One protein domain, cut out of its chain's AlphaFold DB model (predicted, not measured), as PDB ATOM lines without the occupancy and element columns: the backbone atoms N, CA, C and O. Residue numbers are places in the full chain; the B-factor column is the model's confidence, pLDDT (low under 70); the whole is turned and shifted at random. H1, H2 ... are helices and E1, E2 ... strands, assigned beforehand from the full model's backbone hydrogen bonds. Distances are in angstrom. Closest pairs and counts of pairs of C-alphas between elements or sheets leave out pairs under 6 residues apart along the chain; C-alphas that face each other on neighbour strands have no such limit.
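What this domain is: This is residues 62 to 143 of the 253 residues of an uncharacterized protein of candidate division KSB1 bacterium (UniProt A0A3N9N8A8). A long two-stranded hairpin, E1 and E2, makes one end of this model, and a small twisted sheet of three strands, E3, E4 and E5, makes the body of the other, with the short helix H1 on the connection between them. Helix H2 follows E5 at the far end, while much of the unnamed stretch of residues 62 to 82 winds through the region between hairpin and sheet. The printed part has 82 residues, with two named helices and five named strands in the order E1, E2, H1, E3, E4, E5, H2; its class is mixed, helices and strands. The sheet order is E3, E4, E5, antiparallel, and E1 and E2 form a separate antiparallel pair. The whole is loose, with a radius of gyration of the C-alphas of 15.7 A, and elongated, spanning 51 by 31 by 21 A.

How they stand to each other: Residues 62 to 82 hold no named element. Strands E1, residues 83 to 89, and E2, residues 92 to 99, form a hairpin, antiparallel at 162 degrees, with N 85 and O 97 within hydrogen-bond range at 2.8 A. E2 bends by 59 degrees at residue 95. Helix H1, residues 104 to 108, is not on the three-stranded sheet. That sheet is a meander, each strand the antiparallel neighbour of the one before: E3, residues 113 to 118, E4, residues 121 to 126, and E5, residues 129 to 135. E3 and E4 form a hairpin at 147 degrees, with N 123 and O 115 2.8 A apart, within hydrogen-bond range. E4 and E5 form a hairpin at 151 degrees, with N 131 and O 124 within range at 2.7 A. E3 and E5 are edge strands, and the sheet is only just strongly twisted, its C-alphas lying up to 4.4 A off the best plane. Helix H2, residues 136 to 141, is on this sheet but only grazes it; the closest C-alphas of E4 and H2 are those of Lys 121 and Tyr 136, 6.1 A apart. E1 and E2 are each apart from E3, E4, E5 and H2. In H1 and H2 every O i to N i+4 pair is within hydrogen-bond range.

Where its parts are: E1 begins at C-alpha 83, (-34.633, -67.909, 17.285), and is 19.6 A long from first to last C-alpha. E2 is 20.2 A long. E3, E4 and E5 measure 15.2 A, 16.3 A and 17.7 A, with C-alpha 113 at (-50.009, -84.936, 17.505). H1 measures 6.7 A. H2 measures 8.6 A and ends at C-alpha 141, (-36.862, -98.265, 22.266).

The domain as a whole: The two C-alphas farthest apart are those of Ser 90 and Gly 143, 51.4 A. The printed part has no cut, and the links between named elements, from E1 to H2, are tight. The mean pLDDT of the printed part is 80.1; residues 62, 89, 108 and 117 to 119 are under 70.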
ATOM      1  N   VAL A  62     -31.037 -62.602  -1.686       69.06
ATOM      2  CA  VAL A  62     -30.873 -63.553  -0.576       69.06
ATOM      3  C   VAL A  62     -32.217 -63.826   0.105       69.06
ATOM      4  O   VAL A  62     -32.735 -62.997   0.856       69.06
ATOM      5  N   ALA A  63     -32.762 -65.022  -0.123       76.00
ATOM      6  CA  ALA A  63     -33.929 -65.542   0.583       76.00
ATOM      7  C   ALA A  63     -33.510 -66.529   1.682       76.00
ATOM      8  O   ALA A  63     -32.728 -67.446   1.436       76.00
ATOM      9  N   LEU A  64     -34.066 -66.358   2.883       76.56
ATOM     10  CA  LEU A  64     -34.004 -67.364   3.941       76.56
ATOM     11  C   LEU A  64     -35.074 -68.427   3.661       76.56
ATOM     12  O   LEU A  64     -36.205 -68.094   3.310       76.56
ATOM     13  N   LYS A  65     -34.694 -69.701   3.760       79.31
ATOM     14  CA  LYS A  65     -35.599 -70.849   3.639       79.31
ATOM     15  C   LYS A  65     -35.258 -71.860   4.723       79.31
ATOM     16  O   LYS A  65     -34.080 -72.116   4.968       79.31
ATOM     17  N   TYR A  66     -36.292 -72.450   5.309       79.75
ATOM     18  CA  TYR A  66     -36.182 -73.454   6.362       79.75
ATOM     19  C   TYR A  66     -36.800 -74.773   5.914       79.75
ATOM     20  O   TYR A  66     -37.667 -74.803   5.041       79.75
ATOM     21  N   SER A  67     -36.327 -75.863   6.508       71.69
ATOM     22  CA  SER A  67     -36.938 -77.182   6.392       71.69
ATOM     23  C   SER A  67     -36.882 -77.840   7.774       71.69
ATOM     24  O   SER A  67     -35.771 -78.115   8.237       71.69
ATOM     25  N   PRO A  68     -38.023 -78.058   8.452       73.12
ATOM     26  CA  PRO A  68     -39.391 -77.715   8.036       73.12
ATOM     27  C   PRO A  68     -39.630 -76.198   7.914       73.12
ATOM     28  O   PRO A  68     -38.895 -75.393   8.482       73.12
ATOM     29  N   THR A  69     -40.640 -75.810   7.134       72.31
ATOM     30  CA  THR A  69     -41.013 -74.399   6.912       72.31
ATOM     31  C   THR A  69     -41.744 -73.772   8.094       72.31
ATOM     32  O   THR A  69     -41.610 -72.574   8.307       72.31
ATOM     33  N   GLU A  70     -42.492 -74.570   8.856       77.25
ATOM     34  CA  GLU A  70     -43.300 -74.122   9.993       77.25
ATOM     35  C   GLU A  70     -42.918 -74.938  11.231       77.25
ATOM     36  O   GLU A  70     -43.233 -76.127  11.339       77.25
ATOM     37  N   PHE A  71     -42.188 -74.302  12.147       83.75
ATOM     38  CA  PHE A  71     -41.744 -74.889  13.408       83.75
ATOM     39  C   PHE A  71     -41.590 -73.812  14.476       83.75
ATOM     40  O   PHE A  71     -41.433 -72.632  14.158       83.75
ATOM     41  N   TYR A  72     -41.594 -74.237  15.736       85.62
ATOM     42  CA  TYR A  72     -41.245 -73.371  16.851       85.62
ATOM     43  C   TYR A  72     -39.832 -73.673  17.333       85.62
ATOM     44  O   TYR A  72     -39.372 -74.818  17.288       85.62
ATOM     45  N   ALA A  73     -39.131 -72.643  17.792       84.50
ATOM     46  CA  ALA A  73     -37.781 -72.811  18.298       84.50
ATOM     47  C   ALA A  73     -37.791 -73.292  19.759       84.50
ATOM     48  O   ALA A  73     -38.462 -72.733  20.627       84.50
ATOM     49  N   LEU A  74     -37.019 -74.349  20.018       83.12
ATOM     50  CA  LEU A  74     -36.805 -74.924  21.343       83.12
ATOM     51  C   LEU A  74     -35.308 -74.925  21.674       83.12
ATOM     52  O   LEU A  74     -34.452 -75.093  20.799       83.12
ATOM     53  N   SER A  75     -34.983 -74.746  22.950       82.75
ATOM     54  CA  SER A  75     -33.628 -74.849  23.475       82.75
ATOM     55  C   SER A  75     -33.143 -76.301  23.425       82.75
ATOM     56  O   SER A  75     -33.905 -77.238  23.193       82.75
ATOM     57  N   ARG A  76     -31.855 -76.527  23.711       73.56
ATOM     58  CA  ARG A  76     -31.328 -77.898  23.848       73.56
ATOM     59  C   ARG A  76     -31.971 -78.683  24.994       73.56
ATOM     60  O   ARG A  76     -31.967 -79.905  24.944       73.56
ATOM     61  N   ALA A  77     -32.488 -77.989  26.006       75.75
ATOM     62  CA  ALA A  77     -33.246 -78.594  27.096       75.75
ATOM     63  C   ALA A  77     -34.729 -78.809  26.731       75.75
ATOM     64  O   ALA A  77     -35.471 -79.385  27.517       75.75
ATOM     65  N   GLY A  78     -35.158 -78.376  25.540       73.81
ATOM     66  CA  GLY A  78     -36.539 -78.461  25.080       73.81
ATOM     67  C   GLY A  78     -37.417 -77.288  25.515       73.81
ATOM     68  O   GLY A  78     -38.620 -77.355  25.322       73.81
ATOM     69  N   GLU A  79     -36.853 -76.225  26.086       83.50
ATOM     70  CA  GLU A  79     -37.619 -75.057  26.544       83.50
ATOM     71  C   GLU A  79     -37.950 -74.117  25.375       83.50
ATOM     72  O   GLU A  79     -37.109 -73.962  24.487       83.50
ATOM     73  N   PRO A  80     -39.118 -73.452  25.354       86.56
ATOM     74  CA  PRO A  80     -39.439 -72.475  24.317       86.56
ATOM     75  C   PRO A  80     -38.434 -71.323  24.269       86.56
ATOM     76  O   PRO A  80     -38.114 -70.722  25.296       86.56
ATOM     77  N   VAL A  81     -37.926 -71.020  23.074       87.56
ATOM     78  CA  VAL A  81     -36.999 -69.905  22.847       87.56
ATOM     79  C   VAL A  81     -37.311 -69.198  21.540       87.56
ATOM     80  O   VAL A  81     -37.788 -69.799  20.585       87.56
ATOM     81  N   GLU A  82     -36.986 -67.912  21.465       88.06
ATOM     82  CA  GLU A  82     -37.015 -67.177  20.202       88.06
ATOM     83  C   GLU A  82     -35.708 -67.408  19.433       88.06
ATOM     84  O   GLU A  82     -34.613 -67.276  19.993       88.06
ATOM     85  N   LEU A  83     -35.804 -67.723  18.137       85.81
ATOM     86  CA  LEU A  83     -34.633 -67.909  17.285       85.81
ATOM     87  C   LEU A  83     -34.546 -66.809  16.228       85.81
ATOM     88  O   LEU A  83     -35.296 -66.781  15.255       85.81
ATOM     89  N   ASN A  84     -33.551 -65.944  16.394       88.00
ATOM     90  CA  ASN A  84     -33.244 -64.884  15.447       88.00
ATOM     91  C   ASN A  84     -32.202 -65.344  14.420       88.00
ATOM     92  O   ASN A  84     -31.068 -65.689  14.767       88.00
ATOM     93  N   VAL A  85     -32.575 -65.323  13.141       84.88
ATOM     94  CA  VAL A  85     -31.735 -65.735  12.014       84.88
ATOM     95  C   VAL A  85     -31.289 -64.502  11.245       84.88
ATOM     96  O   VAL A  85     -32.100 -63.752  10.712       84.88
ATOM     97  N   PHE A  86     -29.977 -64.308  11.142       84.69
ATOM     98  CA  PHE A  86     -29.395 -63.166  10.445       84.69
ATOM     99  C   PHE A  86     -28.455 -63.623   9.339       84.69
ATOM    100  O   PHE A  86     -27.541 -64.414   9.573       84.69
ATOM    101  N   VAL A  87     -28.604 -63.034   8.155       80.44
ATOM    102  CA  VAL A  87     -27.579 -63.077   7.112       80.44
ATOM    103  C   VAL A  87     -26.818 -61.763   7.147       80.44
ATOM    104  O   VAL A  87     -27.405 -60.692   6.975       80.44
ATOM    105  N   LYS A  88     -25.503 -61.843   7.362       78.44
ATOM    106  CA  LYS A  88     -24.614 -60.680   7.383       78.44
ATOM    107  C   LYS A  88     -23.686 -60.681   6.173       78.44
ATOM    108  O   LYS A  88     -23.113 -61.711   5.831       78.44
ATOM    109  N   LYS A  89     -23.486 -59.506   5.576       69.94
ATOM    110  CA  LYS A  89     -22.475 -59.247   4.544       69.94
ATOM    111  C   LYS A  89     -21.672 -58.015   4.939       69.94
ATOM    112  O   LYS A  89     -22.246 -56.972   5.245       69.94
ATOM    113  N   SER A  90     -20.349 -58.163   4.993       70.75
ATOM    114  CA  SER A  90     -19.416 -57.092   5.384       70.75
ATOM    115  C   SER A  90     -19.788 -56.401   6.715       70.75
ATOM    116  O   SER A  90     -19.682 -55.187   6.845       70.75
ATOM    117  N   GLY A  91     -20.271 -57.171   7.698       72.31
ATOM    118  CA  GLY A  91     -20.671 -56.672   9.024       72.31
ATOM    119  C   GLY A  91     -22.111 -56.155   9.135       72.31
ATOM    120  O   GLY A  91     -22.620 -56.053  10.248       72.31
ATOM    121  N   ASN A  92     -22.799 -55.926   8.015       71.81
ATOM    122  CA  ASN A  92     -24.182 -55.450   7.994       71.81
ATOM    123  C   ASN A  92     -25.166 -56.608   7.815       71.81
ATOM    124  O   ASN A  92     -24.944 -57.495   6.989       71.81
ATOM    125  N   THR A  93     -26.271 -56.593   8.560       79.88
ATOM    126  CA  THR A  93     -27.384 -57.529   8.351       79.88
ATOM    127  C   THR A  93     -28.109 -57.162   7.058       79.88
ATOM    128  O   THR A  93     -28.644 -56.064   6.939       79.88
ATOM    129  N   ILE A  94     -28.123 -58.080   6.092       84.56
ATOM    130  CA  ILE A  94     -28.810 -57.907   4.802       84.56
ATOM    131  C   ILE A  94     -30.179 -58.595   4.777       84.56
ATOM    132  O   ILE A  94     -31.060 -58.191   4.024       84.56
ATOM    133  N   LYS A  95     -30.373 -59.612   5.624       82.06
ATOM    134  CA  LYS A  95     -31.656 -60.278   5.837       82.06
ATOM    135  C   LYS A  95     -31.745 -60.731   7.289       82.06
ATOM    136  O   LYS A  95     -30.759 -61.221   7.838       82.06
ATOM    137  N   ALA A  96     -32.912 -60.557   7.884       85.50
ATOM    138  CA  ALA A  96     -33.247 -61.077   9.195       85.50
ATOM    139  C   ALA A  96     -34.585 -61.804   9.098       85.50
ATOM    140  O   ALA A  96     -35.429 -61.421   8.281       85.50
ATOM    141  N   ASP A  97     -34.744 -62.830   9.912       87.62
ATOM    142  CA  ASP A  97     -36.014 -63.482  10.176       87.62
ATOM    143  C   ASP A  97     -36.024 -63.963  11.627       87.62
ATOM    144  O   ASP A  97     -34.960 -64.201  12.215       87.62
ATOM    145  N   THR A  98     -37.210 -64.098  12.196       86.12
ATOM    146  CA  THR A  98     -37.396 -64.515  13.581       86.12
ATOM    147  C   THR A  98     -38.368 -65.677  13.595       86.12
ATOM    148  O   THR A  98     -39.540 -65.530  13.255       86.12
ATOM    149  N   ILE A  99     -37.873 -66.841  13.999       86.56
ATOM    150  CA  ILE A  99     -38.706 -68.015  14.232       86.56
ATOM    151  C   ILE A  99     -39.280 -67.886  15.639       86.56
ATOM    152  O   ILE A  99     -38.537 -67.741  16.616       86.56
ATOM    153  N   ALA A 100     -40.609 -67.912  15.715       81.19
ATOM    154  CA  ALA A 100     -41.336 -67.672  16.948       81.19
ATOM    155  C   ALA A 100     -41.050 -68.743  18.013       81.19
ATOM    156  O   ALA A 100     -40.889 -69.933  17.720       81.19
ATOM    157  N   SER A 101     -41.037 -68.289  19.265       85.50
ATOM    158  CA  SER A 101     -41.144 -69.157  20.434       85.50
ATOM    159  C   SER A 101     -42.596 -69.584  20.638       85.50
ATOM    160  O   SER A 101     -43.521 -68.855  20.277       85.50
ATOM    161  N   ILE A 102     -42.789 -70.724  21.297       85.38
ATOM    162  CA  ILE A 102     -44.066 -71.060  21.941       85.38
ATOM    163  C   ILE A 102     -44.164 -70.273  23.253       85.38
ATOM    164  O   ILE A 102     -43.145 -69.983  23.886       85.38
ATOM    165  N   ASP A 103     -45.380 -69.927  23.663       82.94
ATOM    166  CA  ASP A 103     -45.633 -69.385  24.996       82.94
ATOM    167  C   ASP A 103     -45.367 -70.462  26.075       82.94
ATOM    168  O   ASP A 103     -45.950 -71.549  25.986       82.94
ATOM    169  N   PRO A 104     -44.508 -70.216  27.084       81.44
ATOM    170  CA  PRO A 104     -44.147 -71.220  28.087       81.44
ATOM    171  C   PRO A 104     -45.335 -71.884  28.791       81.44
ATOM    172  O   PRO A 104     -45.304 -73.096  29.007       81.44
ATOM    173  N   GLU A 105     -46.406 -71.139  29.087       79.81
ATOM    174  CA  GLU A 105     -47.596 -71.695  29.748       79.81
ATOM    175  C   GLU A 105     -48.335 -72.693  28.844       79.81
ATOM    176  O   GLU A 105     -48.769 -73.763  29.288       79.81
ATOM    177  N   SER A 106     -48.423 -72.383  27.547       76.75
ATOM    178  CA  SER A 106     -48.978 -73.297  26.545       76.75
ATOM    179  C   SER A 106     -48.095 -74.531  26.319       76.75
ATOM    180  O   SER A 106     -48.599 -75.615  26.019       76.75
ATOM    181  N   PHE A 107     -46.778 -74.399  26.513       79.25
ATOM    182  CA  PHE A 107     -45.833 -75.487  26.297       79.25
ATOM    183  C   PHE A 107     -45.985 -76.609  27.329       79.25
ATOM    184  O   PHE A 107     -45.934 -77.780  26.950       79.25
ATOM    185  N   GLU A 108     -46.197 -76.299  28.609       69.19
ATOM    186  CA  GLU A 108     -46.337 -77.335  29.647       69.19
ATOM    187  C   GLU A 108     -47.592 -78.199  29.462       69.19
ATOM    188  O   GLU A 108     -47.555 -79.405  29.704       69.19
ATOM    189  N   ASN A 109     -48.678 -77.612  28.955       71.50
ATOM    190  CA  ASN A 109     -49.977 -78.276  28.807       71.50
ATOM    191  C   ASN A 109     -50.293 -78.697  27.362       71.50
ATOM    192  O   ASN A 109     -51.449 -78.943  27.009       71.50
ATOM    193  N   ARG A 110     -49.270 -78.768  26.505       73.62
ATOM    194  CA  ARG A 110     -49.455 -78.997  25.071       73.62
ATOM    195  C   ARG A 110     -49.960 -80.398  24.740       73.62
ATOM    196  O   ARG A 110     -49.495 -81.403  25.279       73.62
ATOM    197  N   ILE A 111     -50.836 -80.470  23.740       77.38
ATOM    198  CA  ILE A 111     -51.209 -81.725  23.082       77.38
ATOM    199  C   ILE A 111     -50.343 -81.880  21.837       77.38
ATOM    200  O   ILE A 111     -50.425 -81.082  20.904       77.38
ATOM    201  N   ILE A 112     -49.526 -82.927  21.824       80.81
ATOM    202  CA  ILE A 112     -48.692 -83.272  20.679       80.81
ATOM    203  C   ILE A 112     -49.408 -84.301  19.810       80.81
ATOM    204  O   ILE A 112     -49.886 -85.326  20.300       80.81
ATOM    205  N   VAL A 113     -49.452 -84.034  18.510       80.94
ATOM    206  CA  VAL A 113     -50.009 -84.936  17.505       80.94
ATOM    207  C   VAL A 113     -48.861 -85.630  16.783       80.94
ATOM    208  O   VAL A 113     -47.897 -84.994  16.371       80.94
ATOM    209  N   LEU A 114     -48.966 -86.947  16.630       81.25
ATOM    210  CA  LEU A 114     -48.075 -87.721  15.774       81.25
ATOM    211  C   LEU A 114     -48.770 -87.940  14.437       81.25
ATOM    212  O   LEU A 114     -49.790 -88.629  14.393       81.25
ATOM    213  N   ASP A 115     -48.217 -87.370  13.371       83.44
ATOM    214  CA  ASP A 115     -48.713 -87.586  12.012       83.44
ATOM    215  C   ASP A 115     -47.757 -88.485  11.227       83.44
ATOM    216  O   ASP A 115     -46.537 -88.331  11.300       83.44
ATOM    217  N   SER A 116     -48.292 -89.461  10.499       77.94
ATOM    218  CA  SER A 116     -47.467 -90.421   9.764       77.94
ATOM    219  C   SER A 116     -46.947 -89.771   8.485       77.94
ATOM    220  O   SER A 116     -47.708 -89.514   7.558       77.94
ATOM    221  N   THR A 117     -45.640 -89.521   8.415       69.56
ATOM    222  CA  THR A 117     -45.031 -88.897   7.231       69.56
ATOM    223  C   THR A 117     -44.696 -89.924   6.152       69.56
ATOM    224  O   THR A 117     -44.936 -89.678   4.975       69.56
ATOM    225  N   THR A 118     -44.149 -91.082   6.545       62.56
ATOM    226  CA  THR A 118     -43.803 -92.221   5.673       62.56
ATOM    227  C   THR A 118     -43.530 -93.455   6.534       62.56
ATOM    228  O   THR A 118     -42.715 -93.352   7.441       62.56
ATOM    229  N   GLY A 119     -44.154 -94.603   6.228       65.06
ATOM    230  CA  GLY A 119     -43.832 -95.976   6.685       65.06
ATOM    231  C   GLY A 119     -43.550 -96.205   8.181       65.06
ATOM    232  O   GLY A 119     -44.313 -96.884   8.857       65.06
ATOM    233  N   GLU A 120     -42.445 -95.651   8.680       78.12
ATOM    234  CA  GLU A 120     -41.891 -95.834  10.025       78.12
ATOM    235  C   GLU A 120     -41.488 -94.516  10.713       78.12
ATOM    236  O   GLU A 120     -40.861 -94.547  11.770       78.12
ATOM    237  N   LYS A 121     -41.802 -93.349  10.138       85.69
ATOM    238  CA  LYS A 121     -41.531 -92.035  10.738       85.69
ATOM    239  C   LYS A 121     -42.814 -91.243  10.949       85.69
ATOM    240  O   LYS A 121     -43.726 -91.259  10.118       85.69
ATOM    241  N   PHE A 122     -42.829 -90.522  12.058       86.19
ATOM    242  CA  PHE A 122     -43.893 -89.650  12.507       86.19
ATOM    243  C   PHE A 122     -43.356 -88.225  12.626       86.19
ATOM    244  O   PHE A 122     -42.305 -88.002  13.231       86.19
ATOM    245  N   ALA A 123     -44.079 -87.255  12.077       86.88
ATOM    246  CA  ALA A 123     -43.884 -85.857  12.419       86.88
ATOM    247  C   ALA A 123     -44.495 -85.596  13.796       86.88
ATOM    248  O   ALA A 123     -45.637 -85.972  14.067       86.88
ATOM    249  N   LEU A 124     -43.721 -84.946  14.661       85.88
ATOM    250  CA  LEU A 124     -44.178 -84.473  15.959       85.88
ATOM    251  C   LEU A 124     -44.771 -83.077  15.762       85.88
ATOM    252  O   LEU A 124     -44.019 -82.135  15.517       85.88
ATOM    253  N   LEU A 125     -46.092 -82.942  15.821       86.56
ATOM    254  CA  LEU A 125     -46.798 -81.695  15.537       86.56
ATOM    255  C   LEU A 125     -47.359 -81.068  16.817       86.56
ATOM    256  O   LEU A 125     -47.958 -81.751  17.649       86.56
ATOM    257  N   TYR A 126     -47.222 -79.751  16.934       84.38
ATOM    258  CA  TYR A 126     -47.917 -78.926  17.920       84.38
ATOM    259  C   TYR A 126     -48.617 -77.787  17.185       84.38
ATOM    260  O   TYR A 126     -47.968 -77.078  16.423       84.38
ATOM    261  N   GLU A 127     -49.938 -77.664  17.344       83.38
ATOM    262  CA  GLU A 127     -50.760 -76.683  16.607       83.38
ATOM    263  C   GLU A 127     -50.481 -76.674  15.088       83.38
ATOM    264  O   GLU A 127     -50.396 -75.628  14.455       83.38
ATOM    265  N   GLY A 128     -50.264 -77.856  14.498       81.75
ATOM    266  CA  GLY A 128     -49.935 -78.019  13.075       81.75
ATOM    267  C   GLY A 128     -48.466 -77.776  12.699       81.75
ATOM    268  O   GLY A 128     -48.059 -78.167  11.610       81.75
ATOM    269  N   HIS A 129     -47.649 -77.229  13.600       82.94
ATOM    270  CA  HIS A 129     -46.234 -76.937  13.359       82.94
ATOM    271  C   HIS A 129     -45.355 -78.127  13.740       82.94
ATOM    272  O   HIS A 129     -45.498 -78.697  14.830       82.94
ATOM    273  N   GLN A 130     -44.395 -78.481  12.887       85.56
ATOM    274  CA  GLN A 130     -43.526 -79.628  13.131       85.56
ATOM    275  C   GLN A 130     -42.400 -79.276  14.106       85.56
ATOM    276  O   GLN A 130     -41.514 -78.489  13.801       85.56
ATOM    277  N   GLN A 131     -42.405 -79.928  15.264       82.06
ATOM    278  CA  GLN A 131     -41.400 -79.773  16.320       82.06
ATOM    279  C   GLN A 131     -40.218 -80.729  16.140       82.06
ATOM    280  O   GLN A 131     -39.126 -80.497  16.649       82.06
ATOM    281  N   GLY A 132     -40.434 -81.829  15.419       80.50
ATOM    282  CA  GLY A 132     -39.410 -82.829  15.171       80.50
ATOM    283  C   GLY A 132     -39.946 -84.028  14.408       80.50
ATOM    284  O   GLY A 132     -41.047 -84.007  13.855       80.50
ATOM    285  N   THR A 133     -39.147 -85.085  14.376       86.19
ATOM    286  CA  THR A 133     -39.541 -86.387  13.840       86.19
ATOM    287  C   THR A 133     -39.224 -87.465  14.855       86.19
ATOM    288  O   THR A 133     -38.164 -87.412  15.472       86.19
ATOM    289  N   LEU A 134     -40.104 -88.449  14.974       86.25
ATOM    290  CA  LEU A 134     -39.868 -89.679  15.721       86.25
ATOM    291  C   LEU A 134     -39.984 -90.864  14.777       86.25
ATOM    292  O   LEU A 134     -40.871 -90.911  13.929       86.25
ATOM    293  N   SER A 135     -39.114 -91.844  14.928       87.56
ATOM    294  CA  SER A 135     -39.237 -93.132  14.259       87.56
ATOM    295  C   SER A 135     -40.029 -94.125  15.109       87.56
ATOM    296  O   SER A 135     -40.100 -94.033  16.336       87.56
ATOM    297  N   TYR A 136     -40.611 -95.121  14.448       80.44
ATOM    298  CA  TYR A 136     -41.228 -96.262  15.109       80.44
ATOM    299  C   TYR A 136     -40.209 -97.011  15.975       80.44
ATOM    300  O   TYR A 136     -40.553 -97.458  17.066       80.44
ATOM    301  N   GLU A 137     -38.945 -97.087  15.544       82.88
ATOM    302  CA  GLU A 137     -37.856 -97.659  16.339       82.88
ATOM    303  C   GLU A 137     -37.601 -96.869  17.630       82.88
ATOM    304  O   GLU A 137     -37.498 -97.481  18.688       82.88
ATOM    305  N   GLU A 138     -37.575 -95.533  17.588       83.62
ATOM    306  CA  GLU A 138     -37.435 -94.692  18.789       83.62
ATOM    307  C   GLU A 138     -38.632 -94.827  19.737       83.62
ATOM    308  O   GLU A 138     -38.467 -94.899  20.956       83.62
ATOM    309  N   LEU A 139     -39.852 -94.920  19.204       80.12
ATOM    310  CA  LEU A 139     -41.028 -95.221  20.025       80.12
ATOM    311  C   LEU A 139     -40.885 -96.608  20.671       80.12
ATOM    312  O   LEU A 139     -41.119 -96.769  21.874       80.12
ATOM    313  N   ARG A 140     -40.431 -97.612  19.909       78.31
ATOM    314  CA  ARG A 140     -40.185 -98.955  20.439       78.31
ATOM    315  C   ARG A 140     -39.056 -98.965  21.475       78.31
ATOM    316  O   ARG A 140     -39.210 -99.599  22.519       78.31
ATOM    317  N   SER A 141     -37.943 -98.283  21.273       76.88
ATOM    318  CA  SER A 141     -36.862 -98.265  22.266       76.88
ATOM    319  C   SER A 141     -37.313 -97.645  23.596       76.88
ATOM    320  O   SER A 141     -36.870 -98.087  24.652       76.88
ATOM    321  N   ASN A 142     -38.298 -96.738  23.562       76.38
ATOM    322  CA  ASN A 142     -38.929 -96.137  24.744       76.38
ATOM    323  C   ASN A 142     -40.120 -96.937  25.318       76.38
ATOM    324  O   ASN A 142     -40.844 -96.462  26.196       76.38
ATOM    325  N   GLY A 143     -40.333 -98.168  24.847       74.44
ATOM    326  CA  GLY A 143     -41.337 -99.070  25.411       74.44
ATOM    327  C   GLY A 143     -42.755 -98.884  24.864       74.44
ATOM    328  O   GLY A 143     -43.696 -99.327  25.520       74.44
TER     329      GLY A 143